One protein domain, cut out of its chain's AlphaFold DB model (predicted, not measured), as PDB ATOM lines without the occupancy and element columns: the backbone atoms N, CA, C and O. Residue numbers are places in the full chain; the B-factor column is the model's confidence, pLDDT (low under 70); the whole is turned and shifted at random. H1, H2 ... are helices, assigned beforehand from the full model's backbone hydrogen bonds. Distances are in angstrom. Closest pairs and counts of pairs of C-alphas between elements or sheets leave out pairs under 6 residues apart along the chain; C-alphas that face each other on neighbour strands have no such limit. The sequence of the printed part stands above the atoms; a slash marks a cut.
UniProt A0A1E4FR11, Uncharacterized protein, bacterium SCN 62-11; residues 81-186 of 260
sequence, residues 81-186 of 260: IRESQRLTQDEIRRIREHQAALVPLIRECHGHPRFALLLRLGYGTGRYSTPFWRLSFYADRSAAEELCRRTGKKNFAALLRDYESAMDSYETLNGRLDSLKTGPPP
ATOM      1  N   ILE A  81     261.591 137.307 151.105       83.69
ATOM      2  CA  ILE A  81     260.897 138.590 150.863       83.69
ATOM      3  C   ILE A  81     259.520 138.379 150.214       83.69
ATOM      4  O   ILE A  81     258.539 139.003 150.612       83.69
ATOM      5  N   ARG A  82     259.426 137.463 149.240       85.06
ATOM      6  CA  ARG A  82     258.164 137.145 148.549       85.06
ATOM      7  C   ARG A  82     257.106 136.579 149.492       85.06
ATOM      8  O   ARG A  82     255.926 136.856 149.314       85.06
ATOM      9  N   GLU A  83     257.520 135.768 150.456       86.12
ATOM     10  CA  GLU A  83     256.617 135.165 151.431       86.12
ATOM     11  C   GLU A  83     256.160 136.206 152.453       86.12
ATOM     12  O   GLU A  83     254.963 136.344 152.675       86.12
ATOM     13  N   SER A  84     257.078 137.038 152.953       82.31
ATOM     14  CA  SER A  84     256.738 138.179 153.812       82.31
ATOM     15  C   SER A  84     255.735 139.127 153.140       82.31
ATOM     16  O   SER A  84     254.716 139.474 153.731       82.31
ATOM     17  N   GLN A  85     255.946 139.473 151.865       83.44
ATOM     18  CA  GLN A  85     255.008 140.304 151.104       83.44
ATOM     19  C   GLN A  85     253.630 139.652 150.950       83.44
ATOM     20  O   GLN A  85     252.620 140.344 151.071       83.44
ATOM     21  N   ARG A  86     253.577 138.338 150.699       87.12
ATOM     22  CA  ARG A  86     252.312 137.594 150.622       87.12
ATOM     23  C   ARG A  86     251.572 137.622 151.954       87.12
ATOM     24  O   ARG A  86     250.396 137.958 151.960       87.12
ATOM     25  N   LEU A  87     252.264 137.365 153.065       86.00
ATOM     26  CA  LEU A  87     251.678 137.412 154.406       86.00
ATOM     27  C   LEU A  87     251.111 138.800 154.729       86.00
ATOM     28  O   LEU A  87     249.975 138.905 155.187       86.00
ATOM     29  N   THR A  88     251.849 139.870 154.418       85.81
ATOM     30  CA  THR A  88     251.363 141.247 154.603       85.81
ATOM     31  C   THR A  88     250.141 141.538 153.730       85.81
ATOM     32  O   THR A  88     249.174 142.135 154.199       85.81
ATOM     33  N   GLN A  89     250.143 141.107 152.464       88.31
ATOM     34  CA  GLN A  89     249.001 141.287 151.560       88.31
ATOM     35  C   GLN A  89     247.767 140.501 152.014       88.31
ATOM     36  O   GLN A  89     246.656 141.034 151.971       88.31
ATOM     37  N   ASP A  90     247.955 139.266 152.470       89.44
ATOM     38  CA  ASP A  90     246.888 138.428 153.007       89.44
ATOM     39  C   ASP A  90     246.290 139.046 154.275       89.44
ATOM     40  O   ASP A  90     245.069 139.075 154.420       89.44
ATOM     41  N   GLU A  91     247.118 139.611 155.158       88.81
ATOM     42  CA  GLU A  91     246.641 140.295 156.361       88.81
ATOM     43  C   GLU A  91     245.887 141.588 156.022       88.81
ATOM     44  O   GLU A  91     244.803 141.828 156.554       88.81
ATOM     45  N   ILE A  92     246.379 142.386 155.067       91.44
ATOM     46  CA  ILE A  92     245.651 143.558 154.558       91.44
ATOM     47  C   ILE A  92     244.292 143.140 153.986       91.44
ATOM     48  O   ILE A  92     243.290 143.820 154.221       91.44
ATOM     49  N   ARG A  93     244.237 142.031 153.236       92.62
ATOM     50  CA  ARG A  93     242.980 141.508 152.691       92.62
ATOM     51  C   ARG A  93     242.015 141.123 153.814       92.62
ATOM     52  O   ARG A  93     240.881 141.587 153.788       92.62
ATOM     53  N   ARG A  94     242.470 140.376 154.826       93.00
ATOM     54  CA  ARG A  94     241.651 139.993 155.993       93.00
ATOM     55  C   ARG A  94     241.107 141.209 156.737       93.00
ATOM     56  O   ARG A  94     239.918 141.274 157.030       93.00
ATOM     57  N   ILE A  95     241.954 142.207 157.001       92.94
ATOM     58  CA  ILE A  95     241.531 143.453 157.657       92.94
ATOM     59  C   ILE A  95     240.445 144.149 156.830       92.94
ATOM     60  O   ILE A  95     239.433 144.572 157.385       92.94
ATOM     61  N   ARG A  96     240.607 144.226 155.505       92.44
ATOM     62  CA  ARG A  96     239.599 144.820 154.615       92.44
ATOM     63  C   ARG A  96     238.291 144.038 154.594       92.44
ATOM     64  O   ARG A  96     237.235 144.658 154.570       92.44
ATOM     65  N   GLU A  97     238.345 142.710 154.613       94.06
ATOM     66  CA  GLU A  97     237.154 141.857 154.708       94.06
ATOM     67  C   GLU A  97     236.401 142.117 156.022       94.06
ATOM     68  O   GLU A  97     235.187 142.324 156.008       94.06
ATOM     69  N   HIS A  98     237.119 142.215 157.146       92.25
ATOM     70  CA  HIS A  98     236.525 142.579 158.435       92.25
ATOM     71  C   HIS A  98     235.930 143.992 158.427       92.25
ATOM     72  O   HIS A  98     234.813 144.190 158.899       92.25
ATOM     73  N   GLN A  99     236.617 144.972 157.834       91.94
ATOM     74  CA  GLN A  99     236.072 146.320 157.665       91.94
ATOM     75  C   GLN A  99     234.803 146.314 156.807       91.94
ATOM     76  O   GLN A  99     233.811 146.940 157.178       91.94
ATOM     77  N   ALA A 100     234.798 145.576 155.697       92.44
ATOM     78  CA  ALA A 100     233.642 145.460 154.813       92.44
ATOM     79  C   ALA A 100     232.419 144.853 155.520       92.44
ATOM     80  O   ALA A 100     231.295 145.216 155.184       92.44
ATOM     81  N   ALA A 101     232.620 143.988 156.520       92.44
ATOM     82  CA  ALA A 101     231.538 143.456 157.344       92.44
ATOM     83  C   ALA A 101     230.961 144.488 158.339       92.44
ATOM     84  O   ALA A 101     229.771 144.441 158.642       92.44
ATOM     85  N   LEU A 102     231.775 145.433 158.828       91.38
ATOM     86  CA  LEU A 102     231.364 146.456 159.805       91.38
ATOM     87  C   LEU A 102     230.708 147.686 159.153       91.38
ATOM     88  O   LEU A 102     229.776 148.272 159.706       91.38
ATOM     89  N   VAL A 103     231.165 148.062 157.955       91.94
ATOM     90  CA  VAL A 103     230.708 149.258 157.224       91.94
ATOM     91  C   VAL A 103     229.186 149.324 157.016       91.94
ATOM     92  O   VAL A 103     228.642 150.414 157.191       91.94
ATOM     93  N   PRO A 104     228.459 148.239 156.675       92.88
ATOM     94  CA  PRO A 104     227.011 148.296 156.492       92.88
ATOM     95  C   PRO A 104     226.271 148.788 157.739       92.88
ATOM     96  O   PRO A 104     225.419 149.665 157.630       92.88
ATOM     97  N   LEU A 105     226.641 148.298 158.927       91.12
ATOM     98  CA  LEU A 105     226.021 148.721 160.186       91.12
ATOM     99  C   LEU A 105     226.269 150.211 160.451       91.12
ATOM    100  O   LEU A 105     225.333 150.953 160.751       91.12
ATOM    101  N   ILE A 106     227.520 150.652 160.296       91.25
ATOM    102  CA  ILE A 106     227.929 152.049 160.502       91.25
ATOM    103  C   ILE A 106     227.206 152.970 159.504       91.25
ATOM    104  O   ILE A 106     226.686 154.022 159.880       91.25
ATOM    105  N   ARG A 107     227.113 152.554 158.236       92.62
ATOM    106  CA  ARG A 107     226.457 153.311 157.165       92.62
ATOM    107  C   ARG A 107     224.955 153.451 157.390       92.62
ATOM    108  O   ARG A 107     224.437 154.550 157.220       92.62
ATOM    109  N   GLU A 108     224.269 152.382 157.781       90.50
ATOM    110  CA  GLU A 108     222.835 152.427 158.102       90.50
ATOM    111  C   GLU A 108     222.552 153.361 159.286       90.50
ATOM    112  O   GLU A 108     221.598 154.141 159.256       90.50
ATOM    113  N   CYS A 109     223.420 153.346 160.301       89.25
ATOM    114  CA  CYS A 109     223.309 154.241 161.447       89.25
ATOM    115  C   CYS A 109     223.518 155.712 161.045       89.25
ATOM    116  O   CYS A 109     222.669 156.558 161.328       89.25
ATOM    117  N   HIS A 110     224.597 156.030 160.322       89.25
ATOM    118  CA  HIS A 110     224.870 157.397 159.857       89.25
ATOM    119  C   HIS A 110     223.907 157.899 158.775       89.25
ATOM    120  O   HIS A 110     223.724 159.107 158.639       89.25
ATOM    121  N   GLY A 111     223.269 156.998 158.027       90.00
ATOM    122  CA  GLY A 111     222.284 157.344 157.005       90.00
ATOM    123  C   GLY A 111     220.994 157.944 157.570       90.00
ATOM    124  O   GLY A 111     220.245 158.584 156.832       90.00
ATOM    125  N   HIS A 112     220.719 157.773 158.866       91.12
ATOM    126  CA  HIS A 112     219.516 158.312 159.489       91.12
ATOM    127  C   HIS A 112     219.761 159.716 160.083       91.12
ATOM    128  O   HIS A 112     220.583 159.869 160.992       91.12
ATOM    129  N   PRO A 113     218.988 160.751 159.695       90.69
ATOM    130  CA  PRO A 113     219.272 162.147 160.055       90.69
ATOM    131  C   PRO A 113     219.218 162.422 161.565       90.69
ATOM    132  O   PRO A 113     219.899 163.311 162.069       90.69
ATOM    133  N   ARG A 114     218.419 161.649 162.315       90.62
ATOM    134  CA  ARG A 114     218.311 161.783 163.779       90.62
ATOM    135  C   ARG A 114     219.294 160.918 164.570       90.62
ATOM    136  O   ARG A 114     219.317 161.043 165.787       90.62
ATOM    137  N   PHE A 115     220.099 160.059 163.940       91.88
ATOM    138  CA  PHE A 115     220.973 159.138 164.680       91.88
ATOM    139  C   PHE A 115     221.995 159.874 165.557       91.88
ATOM    140  O   PHE A 115     222.101 159.594 166.748       91.88
ATOM    141  N   ALA A 116     222.658 160.897 165.011       90.94
ATOM    142  CA  ALA A 116     223.592 161.731 165.770       90.94
ATOM    143  C   ALA A 116     222.920 162.439 166.964       90.94
ATOM    144  O   ALA A 116     223.516 162.577 168.033       90.94
ATOM    145  N   LEU A 117     221.655 162.852 166.808       92.00
ATOM    146  CA  LEU A 117     220.877 163.449 167.893       92.00
ATOM    147  C   LEU A 117     220.546 162.414 168.979       92.00
ATOM    148  O   LEU A 117     220.703 162.712 170.159       92.00
ATOM    149  N   LEU A 118     220.138 161.202 168.592       92.06
ATOM    150  CA  LEU A 118     219.843 160.107 169.522       92.06
ATOM    151  C   LEU A 118     221.077 159.705 170.340       92.06
ATOM    152  O   LEU A 118     220.955 159.517 171.551       92.06
ATOM    153  N   LEU A 119     222.255 159.646 169.707       91.56
ATOM    154  CA  LEU A 119     223.533 159.426 170.391       91.56
ATOM    155  C   LEU A 119     223.821 160.541 171.403       91.56
ATOM    156  O   LEU A 119     224.094 160.266 172.570       91.56
ATOM    157  N   ARG A 120     223.692 161.809 170.989       91.31
ATOM    158  CA  ARG A 120     223.949 162.970 171.857       91.31
ATOM    159  C   ARG A 120     223.007 163.034 173.059       91.31
ATOM    160  O   ARG A 120     223.434 163.406 174.149       91.31
ATOM    161  N   LEU A 121     221.733 162.704 172.862       91.31
ATOM    162  CA  LEU A 121     220.729 162.679 173.926       91.31
ATOM    163  C   LEU A 121     220.828 161.421 174.804       91.31
ATOM    164  O   LEU A 121     220.133 161.340 175.815       91.31
ATOM    165  N   GLY A 122     221.653 160.438 174.431       88.94
ATOM    166  CA  GLY A 122     221.771 159.167 175.139       88.94
ATOM    167  C   GLY A 122     220.479 158.350 175.110       88.94
ATOM    168  O   GLY A 122     220.139 157.720 176.113       88.94
ATOM    169  N   TYR A 123     219.733 158.386 174.000       88.69
ATOM    170  CA  TYR A 123     218.481 157.637 173.856       88.69
ATOM    171  C   TYR A 123     218.702 156.141 174.133       88.69
ATOM    172  O   TYR A 123     219.682 155.556 173.679       88.69
ATOM    173  N   GLY A 124     217.810 155.515 174.904       83.44
ATOM    174  CA  GLY A 124     217.966 154.116 175.332       83.44
ATOM    175  C   GLY A 124     218.939 153.896 176.499       83.44
ATOM    176  O   GLY A 124     219.124 152.756 176.919       83.44
ATOM    177  N   THR A 125     219.518 154.964 177.058       86.69
ATOM    178  CA  THR A 125     220.296 154.943 178.308       86.69
ATOM    179  C   THR A 125     219.597 155.770 179.391       86.69
ATOM    180  O   THR A 125     218.706 156.568 179.097       86.69
ATOM    181  N   GLY A 126     220.041 155.654 180.647       85.44
ATOM    182  CA  GLY A 126     219.545 156.497 181.746       85.44
ATOM    183  C   GLY A 126     219.841 157.998 181.594       85.44
ATOM    184  O   GLY A 126     219.385 158.789 182.412       85.44
ATOM    185  N   ARG A 127     220.597 158.409 180.564       88.06
ATOM    186  CA  ARG A 127     220.931 159.816 180.278       88.06
ATOM    187  C   ARG A 127     219.844 160.551 179.485       88.06
ATOM    188  O   ARG A 127     219.890 161.776 179.401       88.06
ATOM    189  N   TYR A 128     218.876 159.832 178.915       92.06
ATOM    190  CA  TYR A 128     217.817 160.437 178.112       92.06
ATOM    191  C   TYR A 128     216.816 161.205 178.985       92.06
ATOM    192  O   TYR A 128     215.999 160.616 179.686       92.06
ATOM    193  N   SER A 129     216.874 162.536 178.927       90.12
ATOM    194  CA  SER A 129     216.109 163.430 179.806       90.12
ATOM    195  C   SER A 129     214.859 164.040 179.163       90.12
ATOM    196  O   SER A 129     214.153 164.818 179.804       90.12
ATOM    197  N   THR A 130     214.568 163.720 177.897       90.12
ATOM    198  CA  THR A 130     213.426 164.311 177.188       90.12
ATOM    199  C   THR A 130     212.113 163.784 177.774       90.12
ATOM    200  O   THR A 130     211.869 162.577 177.720       90.12
ATOM    201  N   PRO A 131     211.232 164.660 178.288       91.94
ATOM    202  CA  PRO A 131     209.963 164.227 178.861       91.94
ATOM    203  C   PRO A 131     209.016 163.622 177.821       91.94
ATOM    204  O   PRO A 131     208.937 164.115 176.692       91.94
ATOM    205  N   PHE A 132     208.227 162.623 178.228       91.62
ATOM    206  CA  PHE A 132     207.340 161.864 177.333       91.62
ATOM    207  C   PHE A 132     206.240 162.705 176.657       91.62
ATOM    208  O   PHE A 132     205.717 162.313 175.617       91.62
ATOM    209  N   TRP A 133     205.876 163.862 177.222       91.62
ATOM    210  CA  TRP A 133     204.853 164.759 176.664       91.62
ATOM    211  C   TRP A 133     205.370 165.678 175.547       91.62
ATOM    212  O   TRP A 133     204.580 166.378 174.918       91.62
ATOM    213  N   ARG A 134     206.684 165.715 175.281       94.19
ATOM    214  CA  ARG A 134     207.238 166.514 174.177       94.19
ATOM    215  C   ARG A 134     207.116 165.768 172.850       94.19
ATOM    216  O   ARG A 134     207.425 164.588 172.769       94.19
ATOM    217  N   LEU A 135     206.795 166.479 171.768       92.19
ATOM    218  CA  LEU A 135     206.771 165.904 170.411       92.19
ATOM    219  C   LEU A 135     208.116 165.283 170.000       92.19
ATOM    220  O   LEU A 135     208.151 164.277 169.293       92.19
ATOM    221  N   SER A 136     209.226 165.847 170.485       91.38
ATOM    222  CA  SER A 136     210.567 165.308 170.255       91.38
ATOM    223  C   SER A 136     210.720 163.874 170.764       91.38
ATOM    224  O   SER A 136     211.370 163.088 170.087       91.38
ATOM    225  N   PHE A 137     210.064 163.513 171.876       92.25
ATOM    226  CA  PHE A 137     210.094 162.162 172.441       92.25
ATOM    227  C   PHE A 137     209.571 161.115 171.453       92.25
ATOM    228  O   PHE A 137     210.211 160.093 171.210       92.25
ATOM    229  N   TYR A 138     208.420 161.383 170.838       93.00
ATOM    230  CA  TYR A 138     207.805 160.464 169.879       93.00
ATOM    231  C   TYR A 138     208.595 160.378 168.578       93.00
ATOM    232  O   TYR A 138     208.715 159.303 167.995       93.00
ATOM    233  N   ALA A 139     209.169 161.497 168.141       92.25
ATOM    234  CA  ALA A 139     209.992 161.519 166.945       92.25
ATOM    235  C   ALA A 139     211.338 160.793 167.149       92.25
ATOM    236  O   ALA A 139     211.805 160.116 166.236       92.25
ATOM    237  N   ASP A 140     211.924 160.874 168.346       92.75
ATOM    238  CA  ASP A 140     213.102 160.090 168.737       92.75
ATOM    239  C   ASP A 140     212.775 158.596 168.830       92.75
ATOM    240  O   ASP A 140     213.521 157.771 168.303       92.75
ATOM    241  N   ARG A 141     211.629 158.243 169.429       92.50
ATOM    242  CA  ARG A 141     211.165 156.852 169.515       92.50
ATOM    243  C   ARG A 141     210.934 156.236 168.137       92.50
ATOM    244  O   ARG A 141     211.436 155.151 167.872       92.50
ATOM    245  N   SER A 142     210.231 156.945 167.255       92.44
ATOM    246  CA  SER A 142     209.977 156.493 165.882       92.44
ATOM    247  C   SER A 142     211.283 156.268 165.110       92.44
ATOM    248  O   SER A 142     211.476 155.216 164.505       92.44
ATOM    249  N   ALA A 143     212.224 157.213 165.212       92.88
ATOM    250  CA  ALA A 143     213.545 157.102 164.595       92.88
ATOM    251  C   ALA A 143     214.354 155.911 165.132       92.88
ATOM    252  O   ALA A 143     214.987 155.186 164.366       92.88
ATOM    253  N   ALA A 144     214.323 155.683 166.446       92.06
ATOM    254  CA  ALA A 144     214.999 154.553 167.069       92.06
ATOM    255  C   ALA A 144     214.392 153.207 166.632       92.06
ATOM    256  O   ALA A 144     215.132 152.269 166.335       92.06
ATOM    257  N   GLU A 145     213.062 153.112 166.545       93.38
ATOM    258  CA  GLU A 145     212.354 151.928 166.042       93.38
ATOM    259  C   GLU A 145     212.642 151.669 164.555       93.38
ATOM    260  O   GLU A 145     212.783 150.517 164.143       93.38
ATOM    261  N   GLU A 146     212.732 152.715 163.733       92.69
ATOM    262  CA  GLU A 146     213.098 152.614 162.315       92.69
ATOM    263  C   GLU A 146     214.535 152.104 162.137       92.69
ATOM    264  O   GLU A 146     214.769 151.168 161.369       92.69
ATOM    265  N   LEU A 147     215.482 152.646 162.903       92.25
ATOM    266  CA  LEU A 147     216.873 152.189 162.923       92.25
ATOM    267  C   LEU A 147     216.997 150.727 163.367       92.25
ATOM    268  O   LEU A 147     217.715 149.951 162.736       92.25
ATOM    269  N   CYS A 148     216.265 150.321 164.408       92.69
ATOM    270  CA  CYS A 148     216.236 148.929 164.859       92.69
ATOM    271  C   CYS A 148     215.675 147.992 163.780       92.69
ATOM    272  O   CYS A 148     216.217 146.908 163.574       92.69
ATOM    273  N   ARG A 149     214.639 148.423 163.043       91.88
ATOM    274  CA  ARG A 149     214.068 147.660 161.920       91.88
ATOM    275  C   ARG A 149     215.058 147.486 160.769       91.88
ATOM    276  O   ARG A 149     215.183 146.377 160.265       91.88
ATOM    277  N   ARG A 150     215.784 148.541 160.382       90.19
ATOM    278  CA  ARG A 150     216.787 148.480 159.298       90.19
ATOM    279  C   ARG A 150     217.995 147.612 159.646       90.19
ATOM    280  O   ARG A 150     218.509 146.902 158.795       90.19
ATOM    281  N   THR A 151     218.420 147.648 160.905       88.56
ATOM    282  CA  THR A 151     219.608 146.923 161.391       88.56
ATOM    283  C   THR A 151     219.294 145.535 161.962       88.56
ATOM    284  O   THR A 151     220.210 144.795 162.325       88.56
ATOM    285  N   GLY A 152     218.011 145.169 162.070       90.38
ATOM    286  CA  GLY A 152     217.555 143.892 162.625       90.38
ATOM    287  C   GLY A 152     217.775 143.740 164.137       90.38
ATOM    288  O   GLY A 152     217.853 142.618 164.639       90.38
ATOM    289  N   LYS A 153     217.917 144.844 164.883       90.50
ATOM    290  CA  LYS A 153     218.215 144.825 166.325       90.50
ATOM    291  C   LYS A 153     216.946 144.880 167.174       90.50
ATOM    292  O   LYS A 153     215.953 145.498 166.807       90.50
ATOM    293  N   LYS A 154     216.992 144.240 168.351       88.69
ATOM    294  CA  LYS A 154     215.840 144.117 169.269       88.69
ATOM    295  C   LYS A 154     215.446 145.441 169.928       88.69
ATOM    296  O   LYS A 154     214.268 145.685 170.156       88.69
ATOM    297  N   ASN A 155     216.428 146.262 170.292       90.88
ATOM    298  CA  ASN A 155     216.219 147.563 170.915       90.88
ATOM    299  C   ASN A 155     217.383 148.510 170.596       90.88
ATOM    300  O   ASN A 155     218.472 148.077 170.211       90.88
ATOM    301  N   PHE A 156     217.155 149.812 170.792       90.81
ATOM    302  CA  PHE A 156     218.153 150.834 170.476       90.81
ATOM    303  C   PHE A 156     219.402 150.729 171.361       90.81
ATOM    304  O   PHE A 156     220.502 150.985 170.894       90.81
ATOM    305  N   ALA A 157     219.266 150.274 172.609       91.06
ATOM    306  CA  ALA A 157     220.410 150.037 173.491       91.06
ATOM    307  C   ALA A 157     221.337 148.914 172.977       91.06
ATOM    308  O   ALA A 157     222.554 149.011 173.106       91.06
ATOM    309  N   ALA A 158     220.790 147.846 172.380       91.19
ATOM    310  CA  ALA A 158     221.595 146.816 171.721       91.19
ATOM    311  C   ALA A 158     222.244 147.351 170.443       91.19
ATOM    312  O   ALA A 158     223.424 147.102 170.230       91.19
ATOM    313  N   LEU A 159     221.505 148.128 169.643       92.50
ATOM    314  CA  LEU A 159     222.066 148.795 168.467       92.50
ATOM    315  C   LEU A 159     223.242 149.708 168.839       92.50
ATOM    316  O   LEU A 159     224.262 149.678 168.165       92.50
ATOM    317  N   LEU A 160     223.112 150.480 169.918       91.44
ATOM    318  CA  LEU A 160     224.141 151.402 170.392       91.44
ATOM    319  C   LEU A 160     225.415 150.664 170.821       91.44
ATOM    320  O   LEU A 160     226.492 151.039 170.376       91.44
ATOM    321  N   ARG A 161     225.296 149.570 171.584       91.50
ATOM    322  CA  ARG A 161     226.453 148.736 171.961       91.50
ATOM    323  C   ARG A 161     227.152 148.115 170.754       91.50
ATOM    324  O   ARG A 161     228.376 148.123 170.686       91.50
ATOM    325  N   ASP A 162     226.380 147.587 169.806       92.00
ATOM    326  CA  ASP A 162     226.938 146.979 168.596       92.00
ATOM    327  C   ASP A 162     227.603 148.033 167.700       92.00
ATOM    328  O   ASP A 162     228.632 147.761 167.090       92.00
ATOM    329  N   TYR A 163     227.037 149.241 167.640       92.81
ATOM    330  CA  TYR A 163     227.612 150.376 166.924       92.81
ATOM    331  C   TYR A 163     228.923 150.853 167.564       92.81
ATOM    332  O   TYR A 163     229.910 151.001 166.850       92.81
ATOM    333  N   GLU A 164     228.957 151.055 168.885       92.31
ATOM    334  CA  GLU A 164     230.177 151.435 169.618       92.31
ATOM    335  C   GLU A 164     231.273 150.382 169.416       92.31
ATOM    336  O   GLU A 164     232.372 150.706 168.976       92.31
ATOM    337  N   SER A 165     230.935 149.100 169.585       93.50
ATOM    338  CA  SER A 165     231.867 147.999 169.330       93.50
ATOM    339  C   SER A 165     232.358 147.957 167.878       93.50
ATOM    340  O   SER A 165     233.529 147.646 167.642       93.50
ATOM    341  N   ALA A 166     231.494 148.250 166.902       93.31
ATOM    342  CA  ALA A 166     231.867 148.294 165.491       93.31
ATOM    343  C   ALA A 166     232.789 149.477 165.174       93.31
ATOM    344  O   ALA A 166     233.731 149.304 164.404       93.31
ATOM    345  N   MET A 167     232.549 150.645 165.775       93.00
ATOM    346  CA  MET A 167     233.402 151.826 165.633       93.00
ATOM    347  C   MET A 167     234.787 151.592 166.242       93.00
ATOM    348  O   MET A 167     235.778 151.748 165.534       93.00
ATOM    349  N   ASP A 168     234.861 151.104 167.483       93.62
ATOM    350  CA  ASP A 168     236.133 150.793 168.153       93.62
ATOM    351  C   ASP A 168     236.944 149.754 167.361       93.62
ATOM    352  O   ASP A 168     238.159 149.878 167.164       93.62
ATOM    353  N   SER A 169     236.259 148.726 166.845       93.12
ATOM    354  CA  SER A 169     236.877 147.704 165.995       93.12
ATOM    355  C   SER A 169     237.370 148.297 164.678       93.12
ATOM    356  O   SER A 169     238.466 147.970 164.227       93.12
ATOM    357  N   TYR A 170     236.589 149.178 164.054       93.44
ATOM    358  CA  TYR A 170     236.959 149.832 162.803       93.44
ATOM    359  C   TYR A 170     238.184 150.742 162.973       93.44
ATOM    360  O   TYR A 170     239.102 150.685 162.152       93.44
ATOM    361  N   GLU A 171     238.246 151.518 164.057       93.06
ATOM    362  CA  GLU A 171     239.395 152.363 164.404       93.06
ATOM    363  C   GLU A 171     240.650 151.530 164.685       93.06
ATOM    364  O   GLU A 171     241.713 151.802 164.122       93.06
ATOM    365  N   THR A 172     240.519 150.454 165.465       94.12
ATOM    366  CA  THR A 172     241.625 149.525 165.749       94.12
ATOM    367  C   THR A 172     242.161 148.886 164.464       94.12
ATOM    368  O   THR A 172     243.375 148.809 164.249       94.12
ATOM    369  N   LEU A 173     241.266 148.452 163.569       92.62
ATOM    370  CA  LEU A 173     241.633 147.874 162.277       92.62
ATOM    371  C   LEU A 173     242.301 148.901 161.354       92.62
ATOM    372  O   LEU A 173     243.253 148.542 160.661       92.62
ATOM    373  N   ASN A 174     241.859 150.162 161.364       92.25
ATOM    374  CA  ASN A 174     242.522 151.242 160.629       92.25
ATOM    375  C   ASN A 174     243.935 151.502 161.157       92.25
ATOM    376  O   ASN A 174     244.871 151.513 160.365       92.25
ATOM    377  N   GLY A 175     244.118 151.604 162.477       90.56
ATOM    378  CA  GLY A 175     245.449 151.771 163.068       90.56
ATOM    379  C   GLY A 175     246.398 150.620 162.712       90.56
ATOM    380  O   GLY A 175     247.572 150.835 162.397       90.56
ATOM    381  N   ARG A 176     245.881 149.385 162.674       90.00
ATOM    382  CA  ARG A 176     246.647 148.204 162.250       90.00
ATOM    383  C   ARG A 176     246.981 148.231 160.758       90.00
ATOM    384  O   ARG A 176     248.092 147.878 160.374       90.00
ATOM    385  N   LEU A 177     246.044 148.661 159.917       90.94
ATOM    386  CA  LEU A 177     246.240 148.803 158.475       90.94
ATOM    387  C   LEU A 177     247.284 149.874 158.155       90.94
ATOM    388  O   LEU A 177     248.138 149.649 157.297       90.94
ATOM    389  N   ASP A 178     247.245 151.002 158.858       88.88
ATOM    390  CA  ASP A 178     248.243 152.058 158.719       88.88
ATOM    391  C   ASP A 178     249.616 151.550 159.149       88.88
ATOM    392  O   ASP A 178     250.565 151.678 158.380       88.88
ATOM    393  N   SER A 179     249.702 150.840 160.277       86.31
ATOM    394  CA  SER A 179     250.947 150.209 160.743       86.31
ATOM    395  C   SER A 179     251.523 149.198 159.743       86.31
ATOM    396  O   SER A 179     252.736 149.094 159.611       86.31
ATOM    397  N   LEU A 180     250.687 148.464 159.002       85.06
ATOM    398  CA  LEU A 180     251.150 147.534 157.961       85.06
ATOM    399  C   LEU A 180     251.597 148.241 156.673       85.06
ATOM    400  O   LEU A 180     252.395 147.686 155.920       85.06
ATOM    401  N   LYS A 181     251.078 149.443 156.394       82.00
ATOM    402  CA  LYS A 181     251.463 150.242 155.220       82.00
ATOM    403  C   LYS A 181     252.707 151.090 155.459       82.00
ATOM    404  O   LYS A 181     253.510 151.242 154.544       82.00
ATOM    405  N   THR A 182     252.816 151.693 156.639       81.81
ATOM    406  CA  THR A 182     253.913 152.599 157.020       81.81
ATOM    407  C   THR A 182     254.984 151.908 157.852       81.81
ATOM    408  O   THR A 182     256.021 152.509 158.129       81.81
ATOM    409  N   GLY A 183     254.735 150.660 158.254       74.94
ATOM    410  CA  GLY A 183     255.652 149.862 159.046       74.94
ATOM    411  C   GLY A 183     257.011 149.676 158.374       74.94
ATOM    412  O   GLY A 183     257.147 149.850 157.156       74.94
ATOM    413  N   PRO A 184     258.032 149.325 159.173       75.81
ATOM    414  CA  PRO A 184     259.363 149.084 158.651       75.81
ATOM    415  C   PRO A 184     259.313 147.993 157.571       75.81
ATOM    416  O   PRO A 184     258.518 147.050 157.671       75.81
ATOM    417  N   PRO A 185     260.144 148.112 156.523       78.44
ATOM    418  CA  PRO A 185     260.234 147.080 155.507       78.44
ATOM    419  C   PRO A 185     260.612 145.731 156.138       78.44
ATOM    420  O   PRO A 185     261.242 145.702 157.198       78.44
ATOM    421  N   PRO A 186     260.292 144.604 155.474       84.00
ATOM    422  CA  PRO A 186     260.725 143.288 155.926       84.00
ATOM    423  C   PRO A 186     262.233 143.289 156.220       84.00
ATOM    424  O   PRO A 186     262.982 143.822 155.392       84.00
TER     425      PRO A 186
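Overview. This is residues 81 to 186 of the 260 residues of an uncharacterized protein of bacterium SCN 62-11 (UniProt A0A1E4FR11). Two long helices, H1 and H4, run side by side in opposite ways as a rod, with H2, H3 and their link as a loose head at one end. Residues 131 to 136 stick out there. The printed part has 106 residues, 81 of them in four named helices in the order H1, H2, H3, H4 along the chain, with no named strand; its class is all helix, and it is loose, with a radius of gyration of the C-alphas of 18.8 A and spans of 67 by 22 by 19 A.

Along the chain. H1, residues 81 to 110, 41.6 A, begins at C-alpha (260.897, 138.590, 150.863) and has a kink of 36 degrees near residue 102. H2 is residues 115 to 121, 9.9 A; H3, 135 to 151, 24.6 A. H4, 156 to 182, 38.2 A, ends at C-alpha (253.913, 152.599, 157.020).

Arrangement. H1 touches H4 at a shallow tilt of 28 degrees, closest C-alphas Leu 102 and Ala 166, 6.0 A. H3 touches H2 with residues 140 to 144 alone, closest C-alphas Asp 140 and Leu 118, 6.8 A. Every O i to N i+4 pair is within hydrogen-bond range in H2, H3 and H4, and 24 of 26 in H1.

Size, cuts and confidence. The printed part has no cut; H2 to H3 is a long link. No printed residue is under 70.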